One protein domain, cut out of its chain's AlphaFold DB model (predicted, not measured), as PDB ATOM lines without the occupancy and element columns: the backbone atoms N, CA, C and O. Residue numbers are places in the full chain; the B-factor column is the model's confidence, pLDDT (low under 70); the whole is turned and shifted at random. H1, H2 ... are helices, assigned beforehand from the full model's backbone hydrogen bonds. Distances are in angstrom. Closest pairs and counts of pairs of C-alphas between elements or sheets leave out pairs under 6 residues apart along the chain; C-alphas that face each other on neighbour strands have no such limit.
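What this domain is: This is residues 2 to 62 of the 62 residues of an uncharacterized protein of Pseudomonas fluorescens (UniProt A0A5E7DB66). One long, straight arm, the helix H4, sticks out of a small body with its residues 43 to 60, followed by residues 61 and 62. In the body, H1 stands crosswise to the first part of H4 and meets it near Met 11, while the short helices H2 and H3 lie on the path that leads the backbone from H1 round to the beginning of H4. The printed part has 61 residues with four named helices, in the order H1, H2, H3, H4, and no named strand; the class is all helix. The whole is only just loose, close to extended, with a radius of gyration of the C-alphas of 15.5 A, and it is elongated, spanning 49 by 26 by 19 A.

How they stand to each other: H1, residues 2 to 11, and H4, residues 32 to 60, touch; their closest C-alphas are those of Met 11 and Leu 38, 6.0 A apart. H4 touches H1 with residues 38 to 42 alone. The lines of H1 and H4 are about perpendicular, at 79 degrees. H2, residues 13 to 18, is close to H1 but not clearly touching, with the closest C-alphas, those of Met 9 and Gly 16, 6.1 A apart. The lines of H1 and H2 are about perpendicular, at 81 degrees. H3, residues 24 to 28, is close to H2 but not clearly touching; the C-alphas of Ile 17 and Pro 24, their closest, are 6.4 A apart. H3 is also close to H1 but not clearly touching, with the closest C-alphas, those of Val 10 and Ile 27, 7.3 A apart. H2 and H4 are apart, and so are H3 and H4. In H1, H2, H3 and H4 every O i to N i+4 pair is within hydrogen-bond range.

Where its parts are: H1 runs from Leu 2, with its C-alpha at (-43.065, -9.259, 21.246), to Met 11, 13.6 A from first to last C-alpha. H2 runs from Ser 13 to Arg 18, over 8.3 A, and H3 from Pro 24 to Lys 28, over 6.6 A. H4 begins at Pro 32, with its C-alpha at (-39.343, 5.296, 8.869), and ends at Lys 60, with its C-alpha at (-56.608, 17.596, 45.147); it is 42.0 A long.

The domain as a whole: The two C-alphas farthest apart are those of Asp 25 and Arg 62, 49.6 A. Residues 43 to 62, of which 43 to 60 belong to H4, stand free; without them the body has 41 residues and spans 25 by 19 by 17 A. The printed part has no cut, and the links H1 to H2, H2 to H3 and H3 to H4 are tight. The mean pLDDT of the printed part is 75.1; residues 2 to 22, 24, 27 and 62 are under 70.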
ATOM      1  N   LEU A   2     -44.352  -9.706  21.819       64.56
ATOM      2  CA  LEU A   2     -43.065  -9.259  21.246       64.56
ATOM      3  C   LEU A   2     -43.106  -7.848  20.637       64.56
ATOM      4  O   LEU A   2     -42.252  -7.028  20.950       64.56
ATOM      5  N   VAL A   3     -44.146  -7.526  19.860       60.62
ATOM      6  CA  VAL A   3     -44.323  -6.190  19.248       60.62
ATOM      7  C   VAL A   3     -44.411  -5.078  20.296       60.62
ATOM      8  O   VAL A   3     -43.867  -3.999  20.095       60.62
ATOM      9  N   ALA A   4     -45.049  -5.337  21.441       59.22
ATOM     10  CA  ALA A   4     -45.124  -4.369  22.533       59.22
ATOM     11  C   ALA A   4     -43.765  -4.188  23.231       59.22
ATOM     12  O   ALA A   4     -43.439  -3.080  23.647       59.22
ATOM     13  N   LYS A   5     -42.965  -5.258  23.321       62.12
ATOM     14  CA  LYS A   5     -41.633  -5.237  23.936       62.12
ATOM     15  C   LYS A   5     -40.608  -4.524  23.048       62.12
ATOM     16  O   LYS A   5     -39.934  -3.618  23.519       62.12
ATOM     17  N   ILE A   6     -40.585  -4.850  21.753       66.06
ATOM     18  CA  ILE A   6     -39.772  -4.162  20.738       66.06
ATOM     19  C   ILE A   6     -40.228  -2.708  20.620       66.06
ATOM     20  O   ILE A   6     -39.411  -1.798  20.647       66.06
ATOM     21  N   GLY A   7     -41.541  -2.468  20.584       63.59
ATOM     22  CA  GLY A   7     -42.104  -1.124  20.584       63.59
ATOM     23  C   GLY A   7     -41.677  -0.317  21.809       63.59
ATOM     24  O   GLY A   7     -41.321   0.840  21.652       63.59
ATOM     25  N   GLY A   8     -41.652  -0.918  23.001       63.69
ATOM     26  CA  GLY A   8     -41.159  -0.288  24.229       63.69
ATOM     27  C   GLY A   8     -39.655   0.001  24.203       63.69
ATOM     28  O   GLY A   8     -39.252   1.113  24.532       63.69
ATOM     29  N   MET A   9     -38.843  -0.957  23.748       64.69
ATOM     30  CA  MET A   9     -37.391  -0.800  23.603       64.69
ATOM     31  C   MET A   9     -37.025   0.266  22.566       64.69
ATOM     32  O   MET A   9     -36.147   1.074  22.820       64.69
ATOM     33  N   VAL A  10     -37.741   0.355  21.442       64.31
ATOM     34  CA  VAL A  10     -37.524   1.415  20.441       64.31
ATOM     35  C   VAL A  10     -38.080   2.764  20.942       64.31
ATOM     36  O   VAL A  10     -37.507   3.812  20.658       64.31
ATOM     37  N   MET A  11     -39.180   2.759  21.708       63.25
ATOM     38  CA  MET A  11     -39.846   3.964  22.237       63.25
ATOM     39  C   MET A  11     -39.040   4.631  23.350       63.25
ATOM     40  O   MET A  11     -39.092   5.850  23.494       63.25
ATOM     41  N   TRP A  12     -38.292   3.842  24.118       62.34
ATOM     42  CA  TRP A  12     -37.434   4.303  25.200       62.34
ATOM     43  C   TRP A  12     -36.061   3.627  25.102       62.34
ATOM     44  O   TRP A  12     -35.592   2.946  26.015       62.34
ATOM     45  N   SER A  13     -35.417   3.814  23.952       55.75
ATOM     46  CA  SER A  13     -34.145   3.172  23.623       55.75
ATOM     47  C   SER A  13     -32.966   3.692  24.435       55.75
ATOM     48  O   SER A  13     -31.979   2.988  24.564       55.75
ATOM     49  N   GLY A  14     -33.059   4.867  25.066       60.59
ATOM     50  CA  GLY A  14     -31.982   5.429  25.892       60.59
ATOM     51  C   GLY A  14     -31.378   4.441  26.908       60.59
ATOM     52  O   GLY A  14     -30.175   4.178  26.849       60.59
ATOM     53  N   PRO A  15     -32.165   3.855  27.829       57.84
ATOM     54  CA  PRO A  15     -31.669   2.820  28.732       57.84
ATOM     55  C   PRO A  15     -31.432   1.462  28.062       57.84
ATOM     56  O   PRO A  15     -30.547   0.758  28.521       57.84
ATOM     57  N   GLY A  16     -32.139   1.104  26.981       57.88
ATOM     58  CA  GLY A  16     -31.887  -0.147  26.243       57.88
ATOM     59  C   GLY A  16     -30.532  -0.164  25.519       57.88
ATOM     60  O   GLY A  16     -29.814  -1.157  25.563       57.88
ATOM     61  N   ILE A  17     -30.134   0.976  24.946       58.81
ATOM     62  CA  ILE A  17     -28.809   1.212  24.354       58.81
ATOM     63  C   ILE A  17     -27.745   1.234  25.455       58.81
ATOM     64  O   ILE A  17     -26.700   0.608  25.326       58.81
ATOM     65  N   ARG A  18     -28.009   1.926  26.574       59.31
ATOM     66  CA  ARG A  18     -27.076   1.975  27.715       59.31
ATOM     67  C   ARG A  18     -26.884   0.623  28.401       59.31
ATOM     68  O   ARG A  18     -25.813   0.390  28.948       59.31
ATOM     69  N   ALA A  19     -27.898  -0.238  28.387       66.50
ATOM     70  CA  ALA A  19     -27.832  -1.595  28.921       66.50
ATOM     71  C   ALA A  19     -27.143  -2.587  27.964       66.50
ATOM     72  O   ALA A  19     -26.919  -3.729  28.350       66.50
ATOM     73  N   GLY A  20     -26.811  -2.174  26.732       63.31
ATOM     74  CA  GLY A  20     -26.225  -3.050  25.714       63.31
ATOM     75  C   GLY A  20     -27.214  -4.046  25.099       63.31
ATOM     76  O   GLY A  20     -26.799  -4.939  24.371       63.31
ATOM     77  N   GLU A  21     -28.517  -3.903  25.369       66.31
ATOM     78  CA  GLU A  21     -29.562  -4.753  24.781       66.31
ATOM     79  C   GLU A  21     -29.936  -4.327  23.352       66.31
ATOM     80  O   GLU A  21     -30.642  -5.058  22.659       66.31
ATOM     81  N   MET A  22     -29.512  -3.137  22.913       63.84
ATOM     82  CA  MET A  22     -29.938  -2.558  21.642       63.84
ATOM     83  C   MET A  22     -28.824  -1.741  20.986       63.84
ATOM     84  O   MET A  22     -28.250  -0.853  21.619       63.84
ATOM     85  N   ASP A  23     -28.548  -2.014  19.711       70.25
ATOM     86  CA  ASP A  23     -27.512  -1.311  18.961       70.25
ATOM     87  C   ASP A  23     -28.015   0.069  18.471       70.25
ATOM     88  O   ASP A  23     -29.139   0.193  17.960       70.25
ATOM     89  N   PRO A  24     -27.234   1.149  18.643       66.31
ATOM     90  CA  PRO A  24     -27.602   2.475  18.155       66.31
ATOM     91  C   PRO A  24     -27.726   2.566  16.623       66.31
ATOM     92  O   PRO A  24     -28.496   3.405  16.137       66.31
ATOM     93  N   ASP A  25     -27.021   1.734  15.854       70.12
ATOM     94  CA  ASP A  25     -27.122   1.710  14.393       70.12
ATOM     95  C   ASP A  25     -28.409   1.023  13.910       70.12
ATOM     96  O   ASP A  25     -29.016   1.487  12.940       70.12
ATOM     97  N   ASP A  26     -28.940   0.046  14.654       70.94
ATOM     98  CA  ASP A  26     -30.265  -0.530  14.379       70.94
ATOM     99  C   ASP A  26     -31.373   0.527  14.490       70.94
ATOM    100  O   ASP A  26     -32.302   0.574  13.683       70.94
ATOM    101  N   ILE A  27     -31.260   1.454  15.446       69.62
ATOM    102  CA  ILE A  27     -32.218   2.559  15.628       69.62
ATOM    103  C   ILE A  27     -32.125   3.582  14.490       69.62
ATOM    104  O   ILE A  27     -33.133   4.195  14.113       69.62
ATOM    105  N   LYS A  28     -30.927   3.788  13.933       70.56
ATOM    106  CA  LYS A  28     -30.735   4.649  12.761       70.56
ATOM    107  C   LYS A  28     -31.316   4.020  11.502       70.56
ATOM    108  O   LYS A  28     -31.939   4.743  10.727       70.56
ATOM    109  N   ASN A  29     -31.158   2.709  11.334       76.25
ATOM    110  CA  ASN A  29     -31.652   1.976  10.170       76.25
ATOM    111  C   ASN A  29     -33.130   1.549  10.295       76.25
ATOM    112  O   ASN A  29     -33.689   0.923   9.395       76.25
ATOM    113  N   PHE A  30     -33.778   1.888  11.413       72.19
ATOM    114  CA  PHE A  30     -35.143   1.472  11.706       72.19
ATOM    115  C   PHE A  30     -36.147   2.037  10.682       72.19
ATOM    116  O   PHE A  30     -36.067   3.221  10.329       72.19
ATOM    117  N   PRO A  31     -37.148   1.246  10.241       77.81
ATOM    118  CA  PRO A  31     -38.068   1.667   9.195       77.81
ATOM    119  C   PRO A  31     -38.781   2.988   9.535       77.81
ATOM    120  O   PRO A  31     -39.338   3.132  10.634       77.81
ATOM    121  N   PRO A  32     -38.844   3.948   8.594       75.88
ATOM    122  CA  PRO A  32     -39.343   5.296   8.869       75.88
ATOM    123  C   PRO A  32     -40.822   5.319   9.283       75.88
ATOM    124  O   PRO A  32     -41.218   6.152  10.099       75.88
ATOM    125  N   HIS A  33     -41.631   4.374   8.791       74.06
ATOM    126  CA  HIS A  33     -43.052   4.266   9.137       74.06
ATOM    127  C   HIS A  33     -43.273   3.902  10.620       74.06
ATOM    128  O   HIS A  33     -44.109   4.505  11.293       74.06
ATOM    129  N   LEU A  34     -42.474   2.981  11.173       72.19
ATOM    130  CA  LEU A  34     -42.544   2.595  12.590       72.19
ATOM    131  C   LEU A  34     -42.052   3.718  13.501       72.19
ATOM    132  O   LEU A  34     -42.627   3.953  14.563       72.19
ATOM    133  N   LYS A  35     -41.030   4.456  13.061       71.25
ATOM    134  CA  LYS A  35     -40.488   5.607  13.788       71.25
ATOM    135  C   LYS A  35     -41.532   6.710  13.977       71.25
ATOM    136  O   LYS A  35     -41.624   7.294  15.056       71.25
ATOM    137  N   GLN A  36     -42.351   6.967  12.956       77.81
ATOM    138  CA  GLN A  36     -43.451   7.933  13.038       77.81
ATOM    139  C   GLN A  36     -44.559   7.464  13.988       77.81
ATOM    140  O   GLN A  36     -44.968   8.228  14.860       77.81
ATOM    141  N   LEU A  37     -44.987   6.201  13.878       78.00
ATOM    142  CA  LEU A  37     -45.972   5.598  14.786       78.00
ATOM    143  C   LEU A  37     -45.524   5.679  16.249       78.00
ATOM    144  O   LEU A  37     -46.311   6.042  17.125       78.00
ATOM    145  N   LEU A  38     -44.246   5.408  16.515       74.94
ATOM    146  CA  LEU A  38     -43.677   5.539  17.853       74.94
ATOM    147  C   LEU A  38     -43.705   6.976  18.357       74.94
ATOM    148  O   LEU A  38     -44.103   7.215  19.496       74.94
ATOM    149  N   LYS A  39     -43.324   7.938  17.514       74.44
ATOM    150  CA  LYS A  39     -43.351   9.359  17.870       74.44
ATOM    151  C   LYS A  39     -44.769   9.809  18.226       74.44
ATOM    152  O   LYS A  39     -44.958  10.464  19.247       74.44
ATOM    153  N   ILE A  40     -45.765   9.402  17.438       79.31
ATOM    154  CA  ILE A  40     -47.183   9.674  17.712       79.31
ATOM    155  C   ILE A  40     -47.596   9.053  19.051       79.31
ATOM    156  O   ILE A  40     -48.192   9.729  19.886       79.31
ATOM    157  N   LYS A  41     -47.222   7.796  19.303       78.94
ATOM    158  CA  LYS A  41     -47.531   7.108  20.562       78.94
ATOM    159  C   LYS A  41     -46.893   7.789  21.779       78.94
ATOM    160  O   LYS A  41     -47.532   7.844  22.827       78.94
ATOM    161  N   ILE A  42     -45.681   8.337  21.651       78.31
ATOM    162  CA  ILE A  42     -45.022   9.129  22.707       78.31
ATOM    163  C   ILE A  42     -45.815  10.399  22.994       78.31
ATOM    164  O   ILE A  42     -46.106  10.678  24.154       78.31
ATOM    165  N   VAL A  43     -46.197  11.140  21.952       85.56
ATOM    166  CA  VAL A  43     -46.972  12.377  22.109       85.56
ATOM    167  C   VAL A  43     -48.308  12.081  22.784       85.56
ATOM    168  O   VAL A  43     -48.628  12.713  23.785       85.56
ATOM    169  N   ILE A  44     -49.048  11.072  22.313       87.06
ATOM    170  CA  ILE A  44     -50.334  10.679  22.906       87.06
ATOM    171  C   ILE A  44     -50.155  10.248  24.366       87.06
ATOM    172  O   ILE A  44     -50.903  10.694  25.231       87.06
ATOM    173  N   SER A  45     -49.146   9.427  24.669       84.69
ATOM    174  CA  SER A  45     -48.882   8.987  26.042       84.69
ATOM    175  C   SER A  45     -48.518  10.157  26.959       84.69
ATOM    176  O   SER A  45     -48.999  10.212  28.088       84.69
ATOM    177  N   GLY A  46     -47.701  11.099  26.484       87.62
ATOM    178  CA  GLY A  46     -47.342  12.305  27.229       87.62
ATOM    179  C   GLY A  46     -48.552  13.197  27.491       87.62
ATOM    180  O   GLY A  46     -48.734  13.665  28.611       87.62
ATOM    181  N   VAL A  47     -49.424  13.359  26.492       92.44
ATOM    182  CA  VAL A  47     -50.693  14.085  26.626       92.44
ATOM    183  C   VAL A  47     -51.580  13.416  27.678       92.44
ATOM    184  O   VAL A  47     -52.051  14.100  28.577       92.44
ATOM    185  N   ILE A  48     -51.752  12.091  27.640       91.31
ATOM    186  CA  ILE A  48     -52.554  11.356  28.636       91.31
ATOM    187  C   ILE A  48     -51.997  11.550  30.050       91.31
ATOM    188  O   ILE A  48     -52.759  11.835  30.971       91.31
ATOM    189  N   VAL A  49     -50.679  11.428  30.232       92.25
ATOM    190  CA  VAL A  49     -50.037  11.627  31.541       92.25
ATOM    191  C   VAL A  49     -50.212  13.067  32.024       92.25
ATOM    192  O   VAL A  49     -50.546  13.275  33.187       92.25
ATOM    193  N   ALA A  50     -50.046  14.056  31.144       94.25
ATOM    194  CA  ALA A  50     -50.246  15.462  31.482       94.25
ATOM    195  C   ALA A  50     -51.698  15.744  31.896       94.25
ATOM    196  O   ALA A  50     -51.930  16.349  32.940       94.25
ATOM    197  N   TRP A  51     -52.681  15.247  31.137       94.00
ATOM    198  CA  TRP A  51     -54.099  15.363  31.489       94.00
ATOM    199  C   TRP A  51     -54.438  14.639  32.794       94.00
ATOM    200  O   TRP A  51     -55.174  15.181  33.614       94.00
ATOM    201  N   GLY A  52     -53.872  13.453  33.026       94.19
ATOM    202  CA  GLY A  52     -54.030  12.720  34.283       94.19
ATOM    203  C   GLY A  52     -53.443  13.472  35.479       94.19
ATOM    204  O   GLY A  52     -54.073  13.543  36.533       94.19
ATOM    205  N   ALA A  53     -52.276  14.098  35.307       93.50
ATOM    206  CA  ALA A  53     -51.658  14.940  36.325       93.50
ATOM    207  C   ALA A  53     -52.510  16.181  36.625       93.50
ATOM    208  O   ALA A  53     -52.766  16.470  37.791       93.50
ATOM    209  N   ILE A  54     -53.014  16.866  35.591       94.62
ATOM    210  CA  ILE A  54     -53.934  18.004  35.739       94.62
ATOM    211  C   ILE A  54     -55.196  17.574  36.488       94.62
ATOM    212  O   ILE A  54     -55.596  18.251  37.430       94.62
ATOM    213  N   ALA A  55     -55.797  16.438  36.129       94.19
ATOM    214  CA  ALA A  55     -56.976  15.913  36.810       94.19
ATOM    215  C   ALA A  55     -56.689  15.584  38.285       94.19
ATOM    216  O   ALA A  55     -57.480  15.943  39.151       94.19
ATOM    217  N   CYS A  56     -55.545  14.964  38.590       93.62
ATOM    218  CA  CYS A  56     -55.120  14.705  39.970       93.62
ATOM    219  C   CYS A  56     -54.946  15.995  40.777       93.62
ATOM    220  O   CYS A  56     -55.395  16.069  41.918       93.62
ATOM    221  N   VAL A  57     -54.309  17.015  40.196       94.88
ATOM    222  CA  VAL A  57     -54.151  18.325  40.840       94.88
ATOM    223  C   VAL A  57     -55.517  18.974  41.044       94.88
ATOM    224  O   VAL A  57     -55.806  19.419  42.149       94.88
ATOM    225  N   LEU A  58     -56.389  18.966  40.034       93.44
ATOM    226  CA  LEU A  58     -57.734  19.533  40.124       93.44
ATOM    227  C   LEU A  58     -58.573  18.849  41.210       93.44
ATOM    228  O   LEU A  58     -59.263  19.532  41.951       93.44
ATOM    229  N   VAL A  59     -58.495  17.520  41.335       94.50
ATOM    230  CA  VAL A  59     -59.179  16.766  42.398       94.50
ATOM    231  C   VAL A  59     -58.591  17.077  43.771       94.50
ATOM    232  O   VAL A  59     -59.338  17.158  44.734       94.50
ATOM    233  N   LYS A  60     -57.271  17.263  43.878       89.38
ATOM    234  CA  LYS A  60     -56.608  17.596  45.147       89.38
ATOM    235  C   LYS A  60     -56.883  19.030  45.618       89.38
ATOM    236  O   LYS A  60     -56.837  19.283  46.816       89.38
ATOM    237  N   TYR A  61     -57.093  19.959  44.686       84.75
ATOM    238  CA  TYR A  61     -57.375  21.374  44.958       84.75
ATOM    239  C   TYR A  61     -58.870  21.727  44.912       84.75
ATOM    240  O   TYR A  61     -59.221  22.896  45.078       84.75
ATOM    241  N   ARG A  62     -59.735  20.737  44.685       58.91
ATOM    242  CA  ARG A  62     -61.180  20.822  44.895       58.91
ATOM    243  C   ARG A  62     -61.515  20.406  46.320       58.91
ATOM    244  O   ARG A  62     -62.468  21.001  46.863       58.91
TER     245      ARG A  62